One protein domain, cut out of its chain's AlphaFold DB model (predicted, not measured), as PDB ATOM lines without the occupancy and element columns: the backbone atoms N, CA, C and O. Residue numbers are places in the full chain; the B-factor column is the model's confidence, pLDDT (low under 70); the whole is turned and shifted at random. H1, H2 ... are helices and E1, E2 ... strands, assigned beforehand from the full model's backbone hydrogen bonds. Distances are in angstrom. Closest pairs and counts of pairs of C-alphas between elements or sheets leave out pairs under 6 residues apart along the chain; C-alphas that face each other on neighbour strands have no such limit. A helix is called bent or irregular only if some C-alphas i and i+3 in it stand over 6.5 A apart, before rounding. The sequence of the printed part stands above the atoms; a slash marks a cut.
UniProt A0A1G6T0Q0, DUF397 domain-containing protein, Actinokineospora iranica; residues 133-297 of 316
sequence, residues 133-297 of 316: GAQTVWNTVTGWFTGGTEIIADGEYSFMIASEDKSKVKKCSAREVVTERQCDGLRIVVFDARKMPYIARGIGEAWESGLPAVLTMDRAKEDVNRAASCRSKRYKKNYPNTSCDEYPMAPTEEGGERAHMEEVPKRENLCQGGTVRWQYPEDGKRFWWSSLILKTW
ATOM      1  N   GLY A 133     118.226 130.561 127.834       52.38
ATOM      2  CA  GLY A 133     118.265 131.900 127.244       52.38
ATOM      3  C   GLY A 133     117.911 133.038 128.213       52.38
ATOM      4  O   GLY A 133     117.396 132.843 129.315       52.38
ATOM      5  N   ALA A 134     118.178 134.277 127.786       52.25
ATOM      6  CA  ALA A 134     117.942 135.491 128.578       52.25
ATOM      7  C   ALA A 134     116.481 135.652 129.050       52.25
ATOM      8  O   ALA A 134     116.235 136.308 130.058       52.25
ATOM      9  N   GLN A 135     115.528 135.018 128.360       44.81
ATOM     10  CA  GLN A 135     114.103 135.051 128.691       44.81
ATOM     11  C   GLN A 135     113.770 134.333 130.008       44.81
ATOM     12  O   GLN A 135     112.837 134.717 130.705       44.81
ATOM     13  N   THR A 136     114.544 133.315 130.385       56.34
ATOM     14  CA  THR A 136     114.301 132.560 131.623       56.34
ATOM     15  C   THR A 136     114.849 133.312 132.826       56.34
ATOM     16  O   THR A 136     114.162 133.431 133.832       56.34
ATOM     17  N   VAL A 137     116.020 133.941 132.677       55.38
ATOM     18  CA  VAL A 137     116.540 134.918 133.648       55.38
ATOM     19  C   VAL A 137     115.568 136.084 133.798       55.38
ATOM     20  O   VAL A 137     115.303 136.504 134.916       55.38
ATOM     21  N   TRP A 138     114.994 136.569 132.692       55.94
ATOM     22  CA  TRP A 138     113.951 137.592 132.718       55.94
ATOM     23  C   TRP A 138     112.751 137.140 133.552       55.94
ATOM     24  O   TRP A 138     112.406 137.835 134.493       55.94
ATOM     25  N   ASN A 139     112.181 135.963 133.289       58.44
ATOM     26  CA  ASN A 139     111.029 135.458 134.042       58.44
ATOM     27  C   ASN A 139     111.346 135.184 135.521       58.44
ATOM     28  O   ASN A 139     110.477 135.363 136.367       58.44
ATOM     29  N   THR A 140     112.576 134.775 135.848       65.19
ATOM     30  CA  THR A 140     113.023 134.636 137.242       65.19
ATOM     31  C   THR A 140     113.142 135.995 137.926       65.19
ATOM     32  O   THR A 140     112.652 136.151 139.035       65.19
ATOM     33  N   VAL A 141     113.740 136.986 137.259       59.78
ATOM     34  CA  VAL A 141     113.927 138.333 137.811       59.78
ATOM     35  C   VAL A 141     112.589 139.064 137.919       59.78
ATOM     36  O   VAL A 141     112.272 139.574 138.980       59.78
ATOM     37  N   THR A 142     111.757 139.071 136.877       62.34
ATOM     38  CA  THR A 142     110.431 139.710 136.928       62.34
ATOM     39  C   THR A 142     109.447 138.954 137.810       62.34
ATOM     40  O   THR A 142     108.556 139.567 138.378       62.34
ATOM     41  N   GLY A 143     109.604 137.633 137.944       62.00
ATOM     42  CA  GLY A 143     108.803 136.817 138.856       62.00
ATOM     43  C   GLY A 143     109.101 137.072 140.335       62.00
ATOM     44  O   GLY A 143     108.301 136.674 141.173       62.00
ATOM     45  N   TRP A 144     110.214 137.737 140.663       62.16
ATOM     46  CA  TRP A 144     110.526 138.164 142.031       62.16
ATOM     47  C   TRP A 144     109.844 139.473 142.440       62.16
ATOM     48  O   TRP A 144     109.786 139.755 143.627       62.16
ATOM     49  N   PHE A 145     109.298 140.238 141.493       66.44
ATOM     50  CA  PHE A 145     108.672 141.534 141.758       66.44
ATOM     51  C   PHE A 145     107.143 141.431 141.667       66.44
ATOM     52  O   PHE A 145     106.527 141.913 140.715       66.44
ATOM     53  N   THR A 146     106.516 140.732 142.617       63.25
ATOM     54  CA  THR A 146     105.057 140.496 142.612       63.25
ATOM     55  C   THR A 146     104.232 141.562 143.344       63.25
ATOM     56  O   THR A 146     103.011 141.425 143.420       63.25
ATOM     57  N   GLY A 147     104.843 142.645 143.835       73.44
ATOM     58  CA  GLY A 147     104.139 143.805 144.387       73.44
ATOM     59  C   GLY A 147     104.942 145.095 144.210       73.44
ATOM     60  O   GLY A 147     106.089 145.059 143.792       73.44
ATOM     61  N   GLY A 148     104.339 146.258 144.469       81.75
ATOM     62  CA  GLY A 148     105.051 147.533 144.691       81.75
ATOM     63  C   GLY A 148     105.870 148.136 143.541       81.75
ATOM     64  O   GLY A 148     106.266 149.295 143.632       81.75
ATOM     65  N   THR A 149     106.096 147.418 142.443       86.94
ATOM     66  CA  THR A 149     106.910 147.876 141.316       86.94
ATOM     67  C   THR A 149     106.162 147.736 139.999       86.94
ATOM     68  O   THR A 149     105.297 146.877 139.826       86.94
ATOM     69  N   GLU A 150     106.484 148.602 139.044       87.25
ATOM     70  CA  GLU A 150     105.984 148.504 137.681       87.25
ATOM     71  C   GLU A 150     107.127 148.554 136.678       87.25
ATOM     72  O   GLU A 150     108.120 149.256 136.864       87.25
ATOM     73  N   ILE A 151     106.965 147.818 135.579       86.00
ATOM     74  CA  ILE A 151     107.897 147.838 134.459       86.00
ATOM     75  C   ILE A 151     107.295 148.703 133.361       86.00
ATOM     76  O   ILE A 151     106.278 148.346 132.764       86.00
ATOM     77  N   ILE A 152     107.960 149.810 133.046       85.00
ATOM     78  CA  ILE A 152     107.652 150.595 131.852       85.00
ATOM     79  C   ILE A 152     108.574 150.117 130.747       85.00
ATOM     80  O   ILE A 152     109.794 150.138 130.896       85.00
ATOM     81  N   ALA A 153     107.985 149.662 129.646       83.06
ATOM     82  CA  ALA A 153     108.708 149.228 128.464       83.06
ATOM     83  C   ALA A 153     108.324 150.099 127.268       83.06
ATOM     84  O   ALA A 153     107.141 150.274 126.988       83.06
ATOM     85  N   ASP A 154     109.330 150.587 126.550       81.12
ATOM     86  CA  ASP A 154     109.176 151.306 125.289       81.12
ATOM     87  C   ASP A 154     110.268 150.825 124.323       81.12
ATOM     88  O   ASP A 154     111.454 151.144 124.458       81.12
ATOM     89  N   GLY A 155     109.863 149.946 123.404       83.69
ATOM     90  CA  GLY A 155     110.748 149.302 122.437       83.69
ATOM     91  C   GLY A 155     111.922 148.560 123.085       83.69
ATOM     92  O   GLY A 155     111.773 147.468 123.637       83.69
ATOM     93  N   GLU A 156     113.110 149.150 122.958       81.88
ATOM     94  CA  GLU A 156     114.397 148.578 123.370       81.88
ATOM     95  C   GLU A 156     114.690 148.721 124.870       81.88
ATOM     96  O   GLU A 156     115.501 147.973 125.433       81.88
ATOM     97  N   TYR A 157     114.012 149.656 125.533       82.50
ATOM     98  CA  TYR A 157     114.256 149.994 126.925       82.50
ATOM     99  C   TYR A 157     113.107 149.506 127.798       82.50
ATOM    100  O   TYR A 157     111.933 149.671 127.468       82.50
ATOM    101  N   SER A 158     113.449 148.919 128.940       85.06
ATOM    102  CA  SER A 158     112.496 148.709 130.022       85.06
ATOM    103  C   SER A 158     113.115 149.121 131.339       85.06
ATOM    104  O   SER A 158     114.281 148.843 131.575       85.06
ATOM    105  N   PHE A 159     112.368 149.784 132.203       87.31
ATOM    106  CA  PHE A 159     112.871 150.190 133.506       87.31
ATOM    107  C   PHE A 159     111.817 149.944 134.575       87.31
ATOM    108  O   PHE A 159     110.617 149.987 134.300       87.31
ATOM    109  N   MET A 160     112.295 149.620 135.770       87.88
ATOM    110  CA  MET A 160     111.467 149.428 136.948       87.88
ATOM    111  C   MET A 160     111.315 150.740 137.692       87.88
ATOM    112  O   MET A 160     112.264 151.529 137.817       87.88
ATOM    113  N   ILE A 161     110.109 150.927 138.197       90.25
ATOM    114  CA  ILE A 161     109.686 152.069 138.987       90.25
ATOM    115  C   ILE A 161     108.882 151.575 140.180       90.25
ATOM    116  O   ILE A 161     108.308 150.487 140.116       90.25
ATOM    117  N   ALA A 162     108.778 152.383 141.227       91.12
ATOM    118  CA  ALA A 162     107.793 152.123 142.263       91.12
ATOM    119  C   ALA A 162     106.374 152.400 141.740       91.12
ATOM    120  O   ALA A 162     106.142 153.332 140.958       91.12
ATOM    121  N   SER A 163     105.424 151.560 142.137       89.19
ATOM    122  CA  SER A 163     104.051 151.571 141.623       89.19
ATOM    123  C   SER A 163     103.306 152.879 141.913       89.19
ATOM    124  O   SER A 163     102.558 153.376 141.066       89.19
ATOM    125  N   GLU A 164     103.577 153.498 143.061       89.00
ATOM    126  CA  GLU A 164     103.016 154.781 143.476       89.00
ATOM    127  C   GLU A 164     103.449 155.948 142.578       89.00
ATOM    128  O   GLU A 164     102.756 156.965 142.496       89.00
ATOM    129  N   ASP A 165     104.559 155.797 141.853       88.31
ATOM    130  CA  ASP A 165     105.086 156.836 140.977       88.31
ATOM    131  C   ASP A 165     104.591 156.725 139.535       88.31
ATOM    132  O   ASP A 165     104.793 157.671 138.771       88.31
ATOM    133  N   LYS A 166     103.874 155.653 139.157       86.88
ATOM    134  CA  LYS A 166     103.390 155.393 137.782       86.88
ATOM    135  C   LYS A 166     102.828 156.628 137.081       86.88
ATOM    136  O   LYS A 166     103.108 156.865 135.906       86.88
ATOM    137  N   SER A 167     102.003 157.411 137.775       87.44
ATOM    138  CA  SER A 167     101.350 158.599 137.210       87.44
ATOM    139  C   SER A 167     102.341 159.696 136.808       87.44
ATOM    140  O   SER A 167     102.119 160.365 135.799       87.44
ATOM    141  N   LYS A 168     103.449 159.849 137.542       85.19
ATOM    142  CA  LYS A 168     104.524 160.801 137.229       85.19
ATOM    143  C   LYS A 168     105.316 160.332 136.014       85.19
ATOM    144  O   LYS A 168     105.599 161.119 135.118       85.19
ATOM    145  N   VAL A 169     105.594 159.032 135.947       81.56
ATOM    146  CA  VAL A 169     106.429 158.444 134.891       81.56
ATOM    147  C   VAL A 169     105.730 158.362 133.554       81.56
ATOM    148  O   VAL A 169     106.378 158.459 132.523       81.56
ATOM    149  N   LYS A 170     104.401 158.219 133.540       84.06
ATOM    150  CA  LYS A 170     103.619 158.210 132.295       84.06
ATOM    151  C   LYS A 170     103.827 159.458 131.433       84.06
ATOM    152  O   LYS A 170     103.498 159.423 130.253       84.06
ATOM    153  N   LYS A 171     104.351 160.546 132.006       86.50
ATOM    154  CA  LYS A 171     104.712 161.764 131.274       86.50
ATOM    155  C   LYS A 171     106.042 161.658 130.519       86.50
ATOM    156  O   LYS A 171     106.339 162.550 129.738       86.50
ATOM    157  N   CYS A 172     106.830 160.617 130.770       86.62
ATOM    158  CA  CYS A 172     108.198 160.477 130.295       86.62
ATOM    159  C   CYS A 172     108.340 159.199 129.471       86.62
ATOM    160  O   CYS A 172     107.868 158.128 129.861       86.62
ATOM    161  N   SER A 173     109.008 159.298 128.328       85.88
ATOM    162  CA  SER A 173     109.343 158.126 127.521       85.88
ATOM    163  C   SER A 173     110.498 157.345 128.155       85.88
ATOM    164  O   SER A 173     111.379 157.918 128.800       85.88
ATOM    165  N   ALA A 174     110.562 156.024 127.940       85.56
ATOM    166  CA  ALA A 174     111.699 155.244 128.445       85.56
ATOM    167  C   ALA A 174     113.025 155.712 127.832       85.56
ATOM    168  O   ALA A 174     114.076 155.635 128.468       85.56
ATOM    169  N   ARG A 175     112.974 156.218 126.597       83.75
ATOM    170  CA  ARG A 175     114.136 156.768 125.907       83.75
ATOM    171  C   ARG A 175     114.685 158.013 126.607       83.75
ATOM    172  O   ARG A 175     115.898 158.066 126.808       83.75
ATOM    173  N   GLU A 176     113.836 158.968 126.988       86.44
ATOM    174  CA  GLU A 176     114.239 160.162 127.755       86.44
ATOM    175  C   GLU A 176     114.828 159.755 129.109       86.44
ATOM    176  O   GLU A 176     115.932 160.164 129.461       86.44
ATOM    177  N   VAL A 177     114.160 158.844 129.822       86.75
ATOM    178  CA  VAL A 177     114.632 158.337 131.120       86.75
ATOM    179  C   VAL A 177     116.038 157.739 131.021       86.75
ATOM    180  O   VAL A 177     116.896 158.015 131.860       86.75
ATOM    181  N   VAL A 178     116.303 156.930 129.996       85.69
ATOM    182  CA  VAL A 178     117.591 156.237 129.848       85.69
ATOM    183  C   VAL A 178     118.684 157.144 129.288       85.69
ATOM    184  O   VAL A 178     119.831 157.067 129.737       85.69
ATOM    185  N   THR A 179     118.344 157.983 128.310       85.88
ATOM    186  CA  THR A 179     119.318 158.797 127.569       85.88
ATOM    187  C   THR A 179     119.589 160.114 128.281       85.88
ATOM    188  O   THR A 179     120.740 160.464 128.524       85.88
ATOM    189  N   GLU A 180     118.530 160.828 128.649       88.81
ATOM    190  CA  GLU A 180     118.608 162.171 129.226       88.81
ATOM    191  C   GLU A 180     118.705 162.133 130.750       88.81
ATOM    192  O   GLU A 180     119.178 163.092 131.367       88.81
ATOM    193  N   ARG A 181     118.300 161.010 131.366       90.62
ATOM    194  CA  ARG A 181     118.311 160.809 132.824       90.62
ATOM    195  C   ARG A 181     117.529 161.890 133.557       90.62
ATOM    196  O   ARG A 181     117.909 162.320 134.648       90.62
ATOM    197  N   GLN A 182     116.449 162.351 132.938       91.31
ATOM    198  CA  GLN A 182     115.561 163.377 133.465       91.31
ATOM    199  C   GLN A 182     114.115 163.063 133.079       91.31
ATOM    200  O   GLN A 182     113.857 162.423 132.064       91.31
ATOM    201  N   CYS A 183     113.176 163.483 133.923       90.06
ATOM    202  CA  CYS A 183     111.739 163.324 133.719       90.06
ATOM    203  C   CYS A 183     110.994 164.350 134.575       90.06
ATOM    204  O   CYS A 183     111.193 164.378 135.785       90.06
ATOM    205  N   ASP A 184     110.156 165.195 133.970       89.38
ATOM    206  CA  ASP A 184     109.359 166.216 134.684       89.38
ATOM    207  C   ASP A 184     110.212 167.090 135.641       89.38
ATOM    208  O   ASP A 184     109.846 167.358 136.784       89.38
ATOM    209  N   GLY A 185     111.424 167.462 135.203       88.25
ATOM    210  CA  GLY A 185     112.389 168.235 136.000       88.25
ATOM    211  C   GLY A 185     113.082 167.461 137.133       88.25
ATOM    212  O   GLY A 185     113.928 168.025 137.828       88.25
ATOM    213  N   LEU A 186     112.771 166.176 137.317       91.06
ATOM    214  CA  LEU A 186     113.469 165.283 138.238       91.06
ATOM    215  C   LEU A 186     114.625 164.593 137.528       91.06
ATOM    216  O   LEU A 186     114.464 164.017 136.453       91.06
ATOM    217  N   ARG A 187     115.794 164.596 138.167       93.56
ATOM    218  CA  ARG A 187     116.921 163.776 137.724       93.56
ATOM    219  C   ARG A 187     116.634 162.314 138.033       93.56
ATOM    220  O   ARG A 187     116.172 162.007 139.127       93.56
ATOM    221  N   ILE A 188     116.933 161.422 137.101       92.94
ATOM    222  CA  ILE A 188     116.778 159.982 137.279       92.94
ATOM    223  C   ILE A 188     118.154 159.358 137.431       92.94
ATOM    224  O   ILE A 188     119.034 159.532 136.587       92.94
ATOM    225  N   VAL A 189     118.335 158.609 138.510       93.44
ATOM    226  CA  VAL A 189     119.504 157.755 138.679       93.44
ATOM    227  C   VAL A 189     119.167 156.384 138.126       93.44
ATOM    228  O   VAL A 189     118.229 155.738 138.587       93.44
ATOM    229  N   VAL A 190     119.939 155.965 137.127       92.00
ATOM    230  CA  VAL A 190     119.709 154.732 136.385       92.00
ATOM    231  C   VAL A 190     120.856 153.760 136.623       92.00
ATOM    232  O   VAL A 190     122.028 154.094 136.424       92.00
ATOM    233  N   PHE A 191     120.532 152.526 136.987       90.12
ATOM    234  CA  PHE A 191     121.510 151.450 137.116       90.12
ATOM    235  C   PHE A 191     121.041 150.184 136.395       90.12
ATOM    236  O   PHE A 191     119.855 149.997 136.157       90.12
ATOM    237  N   ASP A 192     121.983 149.335 135.989       90.94
ATOM    238  CA  ASP A 192     121.695 148.126 135.213       90.94
ATOM    239  C   ASP A 192     121.377 146.954 136.151       90.94
ATOM    240  O   ASP A 192     122.284 146.382 136.766       90.94
ATOM    241  N   ALA A 193     120.098 146.578 136.223       91.06
ATOM    242  CA  ALA A 193     119.601 145.497 137.077       91.06
ATOM    243  C   ALA A 193     120.294 144.157 136.803       91.06
ATOM    244  O   ALA A 193     120.447 143.328 137.690       91.06
ATOM    245  N   ARG A 194     120.739 143.926 135.560       88.25
ATOM    246  CA  ARG A 194     121.396 142.668 135.181       88.25
ATOM    247  C   ARG A 194     122.819 142.588 135.714       88.25
ATOM    248  O   ARG A 194     123.328 141.490 135.924       88.25
ATOM    249  N   LYS A 195     123.476 143.737 135.891       90.31
ATOM    250  CA  LYS A 195     124.820 143.822 136.480       90.31
ATOM    251  C   LYS A 195     124.780 143.843 138.000       90.31
ATOM    252  O   LYS A 195     125.775 143.473 138.615       90.31
ATOM    253  N   MET A 196     123.673 144.313 138.570       93.88
ATOM    254  CA  MET A 196     123.490 144.477 140.010       93.88
ATOM    255  C   MET A 196     122.133 143.910 140.467       93.88
ATOM    256  O   MET A 196     121.255 144.675 140.873       93.88
ATOM    257  N   PRO A 197     121.920 142.586 140.331       93.94
ATOM    258  CA  PRO A 197     120.617 141.968 140.560       93.94
ATOM    259  C   PRO A 197     120.214 141.890 142.035       93.94
ATOM    260  O   PRO A 197     119.021 141.950 142.317       93.94
ATOM    261  N   TYR A 198     121.164 141.762 142.967       94.81
ATOM    262  CA  TYR A 198     120.851 141.728 144.398       94.81
ATOM    263  C   TYR A 198     120.423 143.119 144.857       94.81
ATOM    264  O   TYR A 198     119.370 143.264 145.453       94.81
ATOM    265  N   ILE A 199     121.153 144.152 144.439       95.12
ATOM    266  CA  ILE A 199     120.778 145.548 144.696       95.12
ATOM    267  C   ILE A 199     119.415 145.882 144.071       95.12
ATOM    268  O   ILE A 199     118.571 146.511 144.702       95.12
ATOM    269  N   ALA A 200     119.171 145.457 142.826       94.31
ATOM    270  CA  ALA A 200     117.877 145.677 142.178       94.31
ATOM    271  C   ALA A 200     116.722 145.038 142.962       94.31
ATOM    272  O   ALA A 200     115.653 145.639 143.063       94.31
ATOM    273  N   ARG A 201     116.946 143.842 143.524       93.75
ATOM    274  CA  ARG A 201     115.980 143.155 144.378       93.75
ATOM    275  C   ARG A 201     115.709 143.938 145.661       93.75
ATOM    276  O   ARG A 201     114.552 144.275 145.881       93.75
ATOM    277  N   GLY A 202     116.728 144.276 146.453       94.81
ATOM    278  CA  GLY A 202     116.540 144.987 147.724       94.81
ATOM    279  C   GLY A 202     115.827 146.320 147.575       94.81
ATOM    280  O   GLY A 202     115.028 146.707 148.420       94.81
ATOM    281  N   ILE A 203     116.048 147.013 146.459       94.88
ATOM    282  CA  ILE A 203     115.345 148.263 146.157       94.88
ATOM    283  C   ILE A 203     113.878 148.010 145.801       94.88
ATOM    284  O   ILE A 203     113.012 148.760 146.246       94.88
ATOM    285  N   GLY A 204     113.581 146.944 145.054       93.06
ATOM    286  CA  GLY A 204     112.202 146.511 144.824       93.06
ATOM    287  C   GLY A 204     111.487 146.156 146.130       93.06
ATOM    288  O   GLY A 204     110.401 146.668 146.380       93.06
ATOM    289  N   GLU A 205     112.130 145.374 147.003       94.12
ATOM    290  CA  GLU A 205     111.605 145.031 148.334       94.12
ATOM    291  C   GLU A 205     111.417 146.279 149.215       94.12
ATOM    292  O   GLU A 205     110.434 146.402 149.950       94.12
ATOM    293  N   ALA A 206     112.328 147.250 149.122       95.75
ATOM    294  CA  ALA A 206     112.210 148.519 149.824       95.75
ATOM    295  C   ALA A 206     110.971 149.309 149.367       95.75
ATOM    296  O   ALA A 206     110.211 149.785 150.214       95.75
ATOM    297  N   TRP A 207     110.724 149.408 148.059       94.94
ATOM    298  CA  TRP A 207     109.516 150.041 147.515       94.94
ATOM    299  C   TRP A 207     108.246 149.287 147.909       94.94
ATOM    300  O   TRP A 207     107.281 149.903 148.357       94.94
ATOM    301  N   GLU A 208     108.262 147.953 147.852       93.19
ATOM    302  CA  GLU A 208     107.166 147.112 148.349       93.19
ATOM    303  C   GLU A 208     106.863 147.362 149.835       93.19
ATOM    304  O   GLU A 208     105.703 147.339 150.246       93.19
ATOM    305  N   SER A 209     107.887 147.673 150.637       94.38
ATOM    306  CA  SER A 209     107.740 148.040 152.052       94.38
ATOM    307  C   SER A 209     107.297 149.494 152.297       94.38
ATOM    308  O   SER A 209     107.172 149.914 153.449       94.38
ATOM    309  N   GLY A 210     107.042 150.270 151.237       94.88
ATOM    310  CA  GLY A 210     106.573 151.656 151.309       94.88
ATOM    311  C   GLY A 210     107.679 152.704 151.461       94.88
ATOM    312  O   GLY A 210     107.396 153.841 151.846       94.88
ATOM    313  N   LEU A 211     108.941 152.351 151.192       95.94
ATOM    314  CA  LEU A 211     110.030 153.328 151.149       95.94
ATOM    315  C   LEU A 211     109.985 154.122 149.836       95.94
ATOM    316  O   LEU A 211     109.725 153.548 148.781       95.94
ATOM    317  N   PRO A 212     110.262 155.437 149.865       95.56
ATOM    318  CA  PRO A 212     110.031 156.297 148.712       95.56
ATOM    319  C   PRO A 212     111.016 156.025 147.568       95.56
ATOM    320  O   PRO A 212     112.219 155.856 147.781       95.56
ATOM    321  N   ALA A 213     110.529 156.069 146.327       94.69
ATOM    322  CA  ALA A 213     111.381 156.040 145.136       94.69
ATOM    323  C   ALA A 213     112.008 157.401 144.786       94.69
ATOM    324  O   ALA A 213     113.087 157.462 144.190       94.69
ATOM    325  N   VAL A 214     111.350 158.505 145.157       95.19
ATOM    326  CA  VAL A 214     111.890 159.866 145.006       95.19
ATOM    327  C   VAL A 214     112.616 160.261 146.283       95.19
ATOM    328  O   VAL A 214     111.998 160.329 147.341       95.19
ATOM    329  N   LEU A 215     113.902 160.564 146.154       97.00
ATOM    330  CA  LEU A 215     114.809 160.865 147.254       97.00
ATOM    331  C   LEU A 215     115.344 162.291 147.146       97.00
ATOM    332  O   LEU A 215     115.393 162.873 146.057       97.00
ATOM    333  N   THR A 216     115.792 162.838 148.267       98.06
ATOM    334  CA  THR A 216     116.356 164.187 148.354       98.06
ATOM    335  C   THR A 216     117.822 164.094 148.735       98.06
ATOM    336  O   THR A 216     118.163 163.494 149.747       98.06
ATOM    337  N   MET A 217     118.710 164.642 147.907       98.00
ATOM    338  CA  MET A 217     120.155 164.549 148.124       98.00
ATOM    339  C   MET A 217     120.590 165.389 149.333       98.00
ATOM    340  O   MET A 217     120.331 166.589 149.370       98.00
ATOM    341  N   ASP A 218     121.280 164.766 150.286       98.19
ATOM    342  CA  ASP A 218     121.825 165.398 151.490       98.19
ATOM    343  C   ASP A 218     123.118 164.678 151.906       98.19
ATOM    344  O   ASP A 218     123.127 163.750 152.719       98.19
ATOM    345  N   ARG A 219     124.241 165.097 151.312       97.62
ATOM    346  CA  ARG A 219     125.559 164.505 151.594       97.62
ATOM    347  C   ARG A 219     126.031 164.746 153.025       97.62
ATOM    348  O   ARG A 219     126.818 163.954 153.536       97.62
ATOM    349  N   ALA A 220     125.544 165.792 153.693       98.19
ATOM    350  CA  ALA A 220     125.919 166.075 155.076       98.19
ATOM    351  C   ALA A 220     125.398 165.000 156.046       98.19
ATOM    352  O   ALA A 220     125.997 164.781 157.100       98.19
ATOM    353  N   LYS A 221     124.323 164.288 155.680       97.88
ATOM    354  CA  LYS A 221     123.776 163.173 156.463       97.88
ATOM    355  C   LYS A 221     124.448 161.826 156.210       97.88
ATOM    356  O   LYS A 221     124.154 160.890 156.950       97.88
ATOM    357  N   GLU A 222     125.353 161.703 155.235       97.62
ATOM    358  CA  GLU A 222     125.880 160.404 154.791       97.62
ATOM    359  C   GLU A 222     126.435 159.557 155.947       97.62
ATOM    360  O   GLU A 222     126.019 158.414 156.144       97.62
ATOM    361  N   ASP A 223     127.322 160.123 156.767       98.12
ATOM    362  CA  ASP A 223     127.936 159.381 157.872       98.12
ATOM    363  C   ASP A 223     126.943 159.013 158.980       98.12
ATOM    364  O   ASP A 223     127.006 157.902 159.515       98.12
ATOM    365  N   VAL A 224     126.015 159.919 159.309       98.38
ATOM    366  CA  VAL A 224     124.985 159.698 160.339       98.38
ATOM    367  C   VAL A 224     124.007 158.622 159.883       98.38
ATOM    368  O   VAL A 224     123.726 157.681 160.628       98.38
ATOM    369  N   ASN A 225     123.549 158.707 158.637       98.50
ATOM    370  CA  ASN A 225     122.653 157.725 158.053       98.50
ATOM    371  C   ASN A 225     123.329 156.360 157.991       98.50
ATOM    372  O   ASN A 225     122.785 155.402 158.529       98.50
ATOM    373  N   ARG A 226     124.556 156.279 157.465       97.75
ATOM    374  CA  ARG A 226     125.298 155.015 157.385       97.75
ATOM    375  C   ARG A 226     125.582 154.410 158.759       97.75
ATOM    376  O   ARG A 226     125.651 153.187 158.897       97.75
ATOM    377  N   ALA A 227     125.757 155.249 159.782       98.19
ATOM    378  CA  ALA A 227     125.860 154.799 161.164       98.19
ATOM    379  C   ALA A 227     124.548 154.180 161.676       98.19
ATOM    380  O   ALA A 227     124.575 153.131 162.323       98.19
ATOM    381  N   ALA A 228     123.410 154.796 161.348       98.00
ATOM    382  CA  ALA A 228     122.078 154.350 161.745       98.00
ATOM    383  C   ALA A 228     121.584 153.104 160.985       98.00
ATOM    384  O   ALA A 228     120.763 152.359 161.523       98.00
ATOM    385  N   SER A 229     122.090 152.842 159.779       97.44
ATOM    386  CA  SER A 229     121.804 151.661 158.951       97.44
ATOM    387  C   SER A 229     122.953 150.647 159.001       97.44
ATOM    388  O   SER A 229     123.022 149.837 159.928       97.44
ATOM    389  N   CYS A 230     123.876 150.682 158.040       97.06
ATOM    390  CA  CYS A 230     124.862 149.632 157.798       97.06
ATOM    391  C   CYS A 230     125.922 149.449 158.895       97.06
ATOM    392  O   CYS A 230     126.552 148.392 158.951       97.06
ATOM    393  N   ARG A 231     126.159 150.448 159.757       96.56
ATOM    394  CA  ARG A 231     127.030 150.305 160.945       96.56
ATOM    395  C   ARG A 231     126.233 150.093 162.239       96.56
ATOM    396  O   ARG A 231     126.827 150.011 163.314       96.56
ATOM    397  N   SER A 232     124.907 149.998 162.155       96.31
ATOM    398  CA  SER A 232     124.053 149.735 163.309       96.31
ATOM    399  C   SER A 232     124.060 148.254 163.684       96.31
ATOM    400  O   SER A 232     124.392 147.380 162.885       96.31
ATOM    401  N   LYS A 233     123.595 147.948 164.899       96.00
ATOM    402  CA  LYS A 233     123.423 146.565 165.373       96.00
ATOM    403  C   LYS A 233     122.326 145.791 164.621       96.00
ATOM    404  O   LYS A 233     122.227 144.577 164.796       96.00
ATOM    405  N   ARG A 234     121.485 146.476 163.830       94.56
ATOM    406  CA  ARG A 234     120.418 145.855 163.027       94.56
ATOM    407  C   ARG A 234     120.988 145.108 161.826       94.56
ATOM    408  O   ARG A 234     120.454 144.065 161.458       94.56
ATOM    409  N   TYR A 235     122.076 145.611 161.246       96.19
ATOM    410  CA  TYR A 235     122.760 144.928 160.160       96.19
ATOM    411  C   TYR A 235     123.611 143.778 160.709       96.19
ATOM    412  O   TYR A 235     124.480 143.970 161.561       96.19
ATOM    413  N   LYS A 236     123.372 142.571 160.195       95.06
ATOM    414  CA  LYS A 236     124.161 141.377 160.501       95.06
ATOM    415  C   LYS A 236     124.759 140.847 159.213       95.06
ATOM    416  O   LYS A 236     124.031 140.472 158.302       95.06
ATOM    417  N   LYS A 237     126.087 140.812 159.162       96.00
ATOM    418  CA  LYS A 237     126.829 140.212 158.058       96.00
ATOM    419  C   LYS A 237     126.909 138.702 158.262       96.00
ATOM    420  O   LYS A 237     127.505 138.261 159.243       96.00
ATOM    421  N   ASN A 238     126.337 137.930 157.347       96.31
ATOM    422  CA  ASN A 238     126.262 136.473 157.438       96.31
ATOM    423  C   ASN A 238     127.280 135.772 156.532       96.31
ATOM    424  O   ASN A 238     127.628 134.620 156.782       96.31
ATOM    425  N   TYR A 239     127.780 136.452 155.497       95.50
ATOM    426  CA  TYR A 239     128.623 135.849 154.470       95.50
ATOM    427  C   TYR A 239     129.989 136.547 154.340       95.50
ATOM    428  O   TYR A 239     130.138 137.748 154.592       95.50
ATOM    429  N   PRO A 240     131.044 135.819 153.930       96.25
ATOM    430  CA  PRO A 240     132.307 136.440 153.554       96.25
ATOM    431  C   PRO A 240     132.154 137.208 152.232       96.25
ATOM    432  O   PRO A 240     131.342 136.865 151.381       96.25
ATOM    433  N   ASN A 241     132.984 138.236 152.025       95.94
ATOM    434  CA  ASN A 241     133.034 139.022 150.777       95.94
ATOM    435  C   ASN A 241     131.720 139.706 150.350       95.94
ATOM    436  O   ASN A 241     131.575 140.118 149.199       95.94
ATOM    437  N   THR A 242     130.805 139.907 151.289       97.56
ATOM    438  CA  THR A 242     129.612 140.741 151.135       97.56
ATOM    439  C   THR A 242     129.795 142.106 151.801       97.56
ATOM    440  O   THR A 242     130.763 142.361 152.537       97.56
ATOM    441  N   SER A 243     128.862 143.001 151.515       97.56
ATOM    442  CA  SER A 243     128.743 144.335 152.090       97.56
ATOM    443  C   SER A 243     127.276 144.677 152.310       97.56
ATOM    444  O   SER A 243     126.413 144.128 151.636       97.56
ATOM    445  N   CYS A 244     127.018 145.614 153.212       97.88
ATOM    446  CA  CYS A 244     125.699 146.203 153.375       97.88
ATOM    447  C   CYS A 244     125.412 147.189 152.231       97.88
ATOM    448  O   CYS A 244     126.214 148.105 152.002       97.88
ATOM    449  N   ASP A 245     124.307 146.969 151.530       97.75
ATOM    450  CA  ASP A 245     123.618 147.958 150.700       97.75
ATOM    451  C   ASP A 245     122.420 148.507 151.482       97.75
ATOM    452  O   ASP A 245     121.854 147.805 152.324       97.75
ATOM    453  N   GLU A 246     122.069 149.770 151.256       97.50
ATOM    454  CA  GLU A 246     121.012 150.451 152.005       97.50
ATOM    455  C   GLU A 246     120.138 151.308 151.093       97.50
ATOM    456  O   GLU A 246     120.637 152.065 150.255       97.50
ATOM    457  N   TYR A 247     118.825 151.207 151.290       97.88
ATOM    458  CA  TYR A 247     117.832 151.997 150.582       97.88
ATOM    459  C   TYR A 247     116.751 152.516 151.547       97.88
ATOM    460  O   TYR A 247     116.136 151.707 152.238       97.88
ATOM    461  N   PRO A 248     116.443 153.825 151.592       97.94
ATOM    462  CA  PRO A 248     117.129 154.904 150.888       97.94
ATOM    463  C   PRO A 248     118.604 155.035 151.289       97.94
ATOM    464  O   PRO A 248     119.009 154.632 152.381       97.94
ATOM    465  N   MET A 249     119.414 155.559 150.373       96.88
ATOM    466  CA  MET A 249     120.872 155.555 150.508       96.88
ATOM    467  C   MET A 249     121.351 156.565 151.554       96.88
ATOM    468  O   MET A 249     120.703 157.579 151.792       96.88
ATOM    469  N   ALA A 250     122.538 156.343 152.125       97.62
ATOM    470  CA  ALA A 250     123.110 157.255 153.117       97.62
ATOM    471  C   ALA A 250     123.134 158.748 152.729       97.62
ATOM    472  O   ALA A 250     122.754 159.548 153.582       97.62
ATOM    473  N   PRO A 251     123.530 159.172 151.511       97.31
ATOM    474  CA  PRO A 251     123.584 160.593 151.161       97.31
ATOM    475  C   PRO A 251     122.206 161.180 150.791       97.31
ATOM    476  O   PRO A 251     122.128 162.060 149.932       97.31
ATOM    477  N   THR A 252     121.105 160.683 151.365       98.25
ATOM    478  CA  THR A 252     119.755 161.233 151.155       98.25
ATOM    479  C   THR A 252     119.057 161.575 152.466       98.25
ATOM    480  O   THR A 252     119.370 161.021 153.517       98.25
ATOM    481  N   GLU A 253     118.083 162.484 152.421       98.31
ATOM    482  CA  GLU A 253     117.302 162.858 153.606       98.31
ATOM    483  C   GLU A 253     116.506 161.682 154.183       98.31
ATOM    484  O   GLU A 253     116.321 161.594 155.394       98.31
ATOM    485  N   GLU A 254     116.045 160.783 153.317       98.06
ATOM    486  CA  GLU A 254     115.195 159.644 153.661       98.06
ATOM    487  C   GLU A 254     115.980 158.419 154.163       98.06
ATOM    488  O   GLU A 254     115.366 157.434 154.582       98.06
ATOM    489  N   GLY A 255     117.316 158.456 154.097       97.75
ATOM    490  CA  GLY A 255     118.191 157.368 154.527       97.75
ATOM    491  C   GLY A 255     118.233 157.164 156.047       97.75
ATOM    492  O   GLY A 255     117.502 157.777 156.826       97.75
ATOM    493  N   GLY A 256     119.124 156.274 156.488       97.62
ATOM    494  CA  GLY A 256     119.423 156.079 157.908       97.62
ATOM    495  C   GLY A 256     118.562 155.025 158.602       97.62
ATOM    496  O   GLY A 256     118.493 153.876 158.170       97.62
ATOM    497  N   GLU A 257     117.948 155.368 159.737       96.75
ATOM    498  CA  GLU A 257     117.341 154.386 160.655       96.75
ATOM    499  C   GLU A 257     116.245 153.528 160.005       96.75
ATOM    500  O   GLU A 257     116.126 152.338 160.296       96.75
ATOM    501  N   ARG A 258     115.481 154.099 159.072       96.06
ATOM    502  CA  ARG A 258     114.400 153.390 158.371       96.06
ATOM    503  C   ARG A 258     114.827 152.772 157.042       96.06
ATOM    504  O   ARG A 258     113.981 152.208 156.359       96.06
ATOM    505  N   ALA A 259     116.107 152.860 156.678       97.94
ATOM    506  CA  ALA A 259     116.589 152.234 155.459       97.94
ATOM    507  C   ALA A 259     116.418 150.709 155.537       97.94
ATOM    508  O   ALA A 259     116.790 150.069 156.532       97.94
ATOM    509  N   HIS A 260     115.866 150.144 154.468       97.62
ATOM    510  CA  HIS A 260     116.007 148.740 154.134       97.62
ATOM    511  C   HIS A 260     117.494 148.452 153.916       97.62
ATOM    512  O   HIS A 260     118.199 149.233 153.276       97.62
ATOM    513  N   MET A 261     117.983 147.352 154.479       97.75
ATOM    514  CA  MET A 261     119.381 146.950 154.368       97.75
ATOM    515  C   MET A 261     119.448 145.541 153.819       97.75
ATOM    516  O   MET A 261     118.827 144.637 154.378       97.75
ATOM    517  N   GLU A 262     120.277 145.350 152.803       96.38
ATOM    518  CA  GLU A 262     120.508 144.044 152.208       96.38
ATOM    519  C   GLU A 262     121.997 143.697 152.221       96.38
ATOM    520  O   GLU A 262     122.882 144.528 152.002       96.38
ATOM    521  N   GLU A 263     122.303 142.434 152.510       97.75
ATOM    522  CA  GLU A 263     123.654 141.913 152.378       97.75
ATOM    523  C   GLU A 263     123.909 141.492 150.925       97.75
ATOM    524  O   GLU A 263     123.445 140.446 150.475       97.75
ATOM    525  N   VAL A 264     124.694 142.292 150.202       97.38
ATOM    526  CA  VAL A 264     124.979 142.092 148.773       97.38
ATOM    527  C   VAL A 264     126.447 141.719 148.533       97.38
ATOM    528  O   VAL A 264     127.317 142.046 149.355       97.38
ATOM    529  N   PRO A 265     126.797 141.070 147.406       97.62
ATOM    530  CA  PRO A 265     128.192 140.830 147.044       97.62
ATOM    531  C   PRO A 265     129.002 142.136 147.012       97.62
ATOM    532  O   PRO A 265     128.621 143.105 146.359       97.62
ATOM    533  N   LYS A 266     130.174 142.168 147.662       97.06
ATOM    534  CA  LYS A 266     130.984 143.398 147.784       97.06
ATOM    535  C   LYS A 266     131.337 144.012 146.429       97.06
ATOM    536  O   LYS A 266     131.368 145.229 146.282       97.06
ATOM    537  N   ARG A 267     131.606 143.169 145.429       95.50
ATOM    538  CA  ARG A 267     131.890 143.608 144.058       95.50
ATOM    539  C   ARG A 267     130.710 144.349 143.434       95.50
ATOM    540  O   ARG A 267     130.920 145.330 142.730       95.50
ATOM    541  N   GLU A 268     129.501 143.866 143.680       95.81
ATOM    542  CA  GLU A 268     128.278 144.460 143.152       95.81
ATOM    543  C   GLU A 268     128.045 145.848 143.748       95.81
ATOM    544  O   GLU A 268     127.874 146.807 143.002       95.81
ATOM    545  N   ASN A 269     128.189 145.976 145.068       96.31
ATOM    546  CA  ASN A 269     128.080 147.257 145.768       96.31
ATOM    547  C   ASN A 269     129.122 148.286 145.288       96.31
ATOM    548  O   ASN A 269     128.820 149.452 145.048       96.31
ATOM    549  N   LEU A 270     130.364 147.848 145.051       95.19
ATOM    550  CA  LEU A 270     131.394 148.714 144.463       95.19
ATOM    551  C   LEU A 270     131.038 149.151 143.031       95.19
ATOM    552  O   LEU A 270     131.259 150.311 142.673       95.19
ATOM    553  N   CYS A 271     130.470 148.247 142.222       94.56
ATOM    554  CA  CYS A 271     129.999 148.565 140.872       94.56
ATOM    555  C   CYS A 271     128.872 149.610 140.913       94.56
ATOM    556  O   CYS A 271     128.890 150.555 140.118       94.56
ATOM    557  N   GLN A 272     127.942 149.482 141.867       93.75
ATOM    558  CA  GLN A 272     126.862 150.441 142.098       93.75
ATOM    559  C   GLN A 272     127.446 151.807 142.426       93.75
ATOM    560  O   GLN A 272     127.257 152.729 141.635       93.75
ATOM    561  N   GLY A 273     128.261 151.915 143.480       91.88
ATOM    562  CA  GLY A 273     128.891 153.173 143.886       91.88
ATOM    563  C   GLY A 273     129.654 153.863 142.750       91.88
ATOM    564  O   GLY A 273     129.510 155.066 142.545       91.88
ATOM    565  N   GLY A 274     130.408 153.118 141.937       92.25
ATOM    566  CA  GLY A 274     131.103 153.689 140.778       92.25
ATOM    567  C   GLY A 274     130.179 154.130 139.634       92.25
ATOM    568  O   GLY A 274     130.506 155.074 138.913       92.25
ATOM    569  N   THR A 275     129.030 153.470 139.465       91.62
ATOM    570  CA  THR A 275     128.060 153.737 138.387       91.62
ATOM    571  C   THR A 275     127.097 154.873 138.735       91.62
ATOM    572  O   THR A 275     126.793 155.706 137.879       91.62
ATOM    573  N   VAL A 276     126.606 154.922 139.975       91.94
ATOM    574  CA  VAL A 276     125.538 155.845 140.399       91.94
ATOM    575  C   VAL A 276     126.076 157.172 140.924       91.94
ATOM    576  O   VAL A 276     125.413 158.191 140.763       91.94
ATOM    577  N   ARG A 277     127.305 157.209 141.461       91.50
ATOM    578  CA  ARG A 277     127.874 158.410 142.102       91.50
ATOM    579  C   ARG A 277     127.834 159.661 141.225       91.50
ATOM    580  O   ARG A 277     127.541 160.744 141.716       91.50
ATOM    581  N   TRP A 278     128.112 159.523 139.931       91.62
ATOM    582  CA  TRP A 278     128.120 160.644 138.977       91.62
ATOM    583  C   TRP A 278     126.716 161.074 138.527       91.62
ATOM    584  O   TRP A 278     126.549 162.083 137.843       91.62
ATOM    585  N   GLN A 279     125.699 160.283 138.869       94.12
ATOM    586  CA  GLN A 279     124.310 160.521 138.499       94.12
ATOM    587  C   GLN A 279     123.550 161.297 139.564       94.12
ATOM    588  O   GLN A 279     122.502 161.845 139.248       94.12
ATOM    589  N   TYR A 280     124.060 161.387 140.788       94.12
ATOM    590  CA  TYR A 280     123.404 162.163 141.829       94.12
ATOM    591  C   TYR A 280     123.342 163.653 141.479       94.12
ATOM    592  O   TYR A 280     124.306 164.190 140.924       94.12
ATOM    593  N   PRO A 281     122.226 164.334 141.794       95.62
ATOM    594  CA  PRO A 281     122.152 165.782 141.672       95.62
ATOM    595  C   PRO A 281     122.958 166.482 142.786       95.62
ATOM    596  O   PRO A 281     123.608 165.850 143.625       95.62
ATOM    597  N   GLU A 282     122.913 167.809 142.788       96.38
ATOM    598  CA  GLU A 282     123.412 168.659 143.877       96.38
ATOM    599  C   GLU A 282     122.608 168.454 145.174       96.38
ATOM    600  O   GLU A 282     121.499 167.918 145.145       96.38
ATOM    601  N   ASP A 283     123.168 168.869 146.312       97.44
ATOM    602  CA  ASP A 283     122.468 168.814 147.604       97.44
ATOM    603  C   ASP A 283     121.165 169.637 147.577       97.44
ATOM    604  O   ASP A 283     121.046 170.647 146.879       97.44
ATOM    605  N   GLY A 284     120.154 169.164 148.308       96.56
ATOM    606  CA  GLY A 284     118.806 169.733 148.353       96.56
ATOM    607  C   GLY A 284     117.956 169.467 147.106       96.56
ATOM    608  O   GLY A 284     116.784 169.845 147.062       96.56
ATOM    609  N   LYS A 285     118.504 168.825 146.066       97.19
ATOM    610  CA  LYS A 285     117.738 168.455 144.871       97.19
ATOM    611  C   LYS A 285     117.112 167.079 145.028       97.19
ATOM    612  O   LYS A 285     117.738 166.124 145.493       97.19
ATOM    613  N   ARG A 286     115.872 166.981 144.550       96.50
ATOM    614  CA  ARG A 286     115.143 165.722 144.448       96.50
ATOM    615  C   ARG A 286     115.571 164.973 143.198       96.50
ATOM    616  O   ARG A 286     115.750 165.563 142.132       96.50
ATOM    617  N   PHE A 287     115.705 163.670 143.331       95.00
ATOM    618  CA  PHE A 287     115.958 162.767 142.228       95.00
ATOM    619  C   PHE A 287     115.155 161.501 142.429       95.00
ATOM    620  O   PHE A 287     114.665 161.197 143.513       95.00
ATOM    621  N   TRP A 288     115.015 160.769 141.349       91.75
ATOM    622  CA  TRP A 288     114.228 159.569 141.315       91.75
ATOM    623  C   TRP A 288     115.128 158.383 141.025       91.75
ATOM    624  O   TRP A 288     116.011 158.450 140.166       91.75
ATOM    625  N   TRP A 289     114.948 157.318 141.790       89.88
ATOM    626  CA  TRP A 289     115.750 156.122 141.645       89.88
ATOM    627  C   TRP A 289     115.054 155.132 140.717       89.88
ATOM    628  O   TRP A 289     113.889 154.804 140.916       89.88
ATOM    629  N   SER A 290     115.760 154.649 139.694       85.06
ATOM    630  CA  SER A 290     115.205 153.682 138.752       85.06
ATOM    631  C   SER A 290     116.217 152.607 138.370       85.06
ATOM    632  O   SER A 290     117.408 152.852 138.169       85.06
ATOM    633  N   SER A 291     115.707 151.388 138.235       81.12
ATOM    634  CA  SER A 291     116.468 150.238 137.772       81.12
ATOM    635  C   SER A 291     116.182 149.994 136.294       81.12
ATOM    636  O   SER A 291     115.081 149.595 135.919       81.12
ATOM    637  N   LEU A 292     117.179 150.184 135.437       80.38
ATOM    638  CA  LEU A 292     117.087 149.876 134.017       80.38
ATOM    639  C   LEU A 292     117.282 148.382 133.788       80.38
ATOM    640  O   LEU A 292     118.284 147.783 134.180       80.38
ATOM    641  N   ILE A 293     116.341 147.804 133.054       71.25
ATOM    642  CA  ILE A 293     116.429 146.462 132.510       71.25
ATOM    643  C   ILE A 293     116.504 146.575 130.985       71.25
ATOM    644  O   ILE A 293     115.505 146.716 130.286       71.25
ATOM    645  N   LEU A 294     117.711 146.531 130.428       63.12
ATOM    646  CA  LEU A 294     117.874 146.538 128.973       63.12
ATOM    647  C   LEU A 294     117.391 145.204 128.379       63.12
ATOM    648  O   LEU A 294     118.024 144.167 128.603       63.12
ATOM    649  N   LYS A 295     116.314 145.239 127.579       58.41
ATOM    650  CA  LYS A 295     115.804 144.072 126.833       58.41
ATOM    651  C   LYS A 295     116.742 143.653 125.697       58.41
ATOM    652  O   LYS A 295     116.887 142.464 125.426       58.41
ATOM    653  N   THR A 296     117.390 144.600 125.019       50.56
ATOM    654  CA  THR A 296     117.871 144.374 123.641       50.56
ATOM    655  C   THR A 296     119.377 144.425 123.422       50.56
ATOM    656  O   THR A 296     119.801 144.309 122.271       50.56
ATOM    657  N   TRP A 297     120.224 144.458 124.460       43.94
ATOM    658  CA  TRP A 297     121.680 144.406 124.216       43.94
ATOM    659  C   TRP A 297     122.100 143.152 123.417       43.94
ATOM    660  O   TRP A 297     123.101 143.164 122.706       43.94
TER     661      TRP A 297
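AT A GLANCE: This is residues 133 to 297 of the 316 residues of the protein "DUF397 domain-containing protein" of Actinokineospora iranica (UniProt A0A1G6T0Q0). A strongly twisted sheet of five strands, E1, E2, E3, E4 and E7, and a smaller sheet, the hairpin E5 and E6, stand with helix H4 between them; H2 and H3 cover the five-stranded sheet on the face away from H4, and H6 runs along the side from E5 to the edge strand E3. H1 and H5 lie far out at opposite ends, H1 only grazing the five-stranded sheet. The printed part has 165 residues with six named helices and seven named strands, in the order H1 E1 E2 H2 H3 E3 H4 E4 H5 E5 E6 H6 E7, a mixed class of helices and strands. The larger sheet is branched at E7, with E3 and E7 parallel and its other neighbour pairs antiparallel; E5 and E6 are antiparallel. The whole is compact, with a radius of gyration of the C-alphas of 15.3 A and spans of 44 by 38 by 27 A.

IN THESE COORDINATES: The larger sheet holds E7, residues 286 to 294 and 24.8 A long, E1, residues 149 to 154, E2, residues 157 to 162, E3, residues 186 to 192 and 19.3 A long, and E4, residues 214 to 216. E7 begins with C-alpha 286 at (115.143, 165.722, 144.448) and ends with C-alpha 294 at (117.874, 146.538, 128.973). The smaller sheet holds E5, residues 242 to 247, and E6, residues 260 to 265. The helices are H1, residues 133 to 143, with C-alpha 133 at (118.265, 131.900, 127.244); H2, residues 163 to 169; H3, residues 174 to 179; H4, residues 197 to 208 and 16.4 A long; H5, residues 219 to 228; and H6, residues 266 to 279 and 20.6 A long. H2 and H5 are irregular, with C-alphas 164 and 167, and 220 and 223, each 7.5 A apart; H6 is only just irregular, with C-alphas 275 and 278 6.9 A apart.

HOW THE PARTS SIT: E2 and E4 lie on one side of E7, beside residues 290 to 294 and 286 to 288, and E3 on the other side, beside residues 287 to 292. N 160 and O 291 are 2.8 A apart between E2 and E7, N 288 and O 187 2.8 A between E3 and E7, and N 215 and O 287 2.8 A between E4 and E7. E1 and E2 form a hairpin, with N 150 and O 161 2.8 A apart. H4 is on this sheet at a height of 9.1 A, over E2 and E7 and along the strands, at 21 degrees to E2 on the local plane. H2, over E2 at a height of 6.5 A, and H3 are on the same face, opposite to H4. The closest C-alphas of H4 and E6 are those of Ala 206 and His 260, 5.7 A apart. In the hairpin E5 and E6, N 243 and O 264 are 2.8 A apart. H6 is over E3 at a height of 9.5 A; Val 189 and Gln 279 have their closest C-alphas, 5.5 A apart. H5 is not on the larger sheet. In H3 and H4 every O i to N i+4 pair is within hydrogen-bond range; in H1 6 of 7 are, in H5 4 of 6, in H6 8 of 10, and in H2 1 of 3, beside 3 of 4 O i to N i+3 pairs.

THE WHOLE: The C-alphas farthest apart, those of Gly 155 and Lys 233, are 44.9 A from each other. The printed part has no cut. The links from H5 to E5, residues 229 to 241, and from E5 to E6, residues 248 to 259, are long. The mean pLDDT of the printed part is 88.8; residues 133 to 146 and 294 to 297 are under 70.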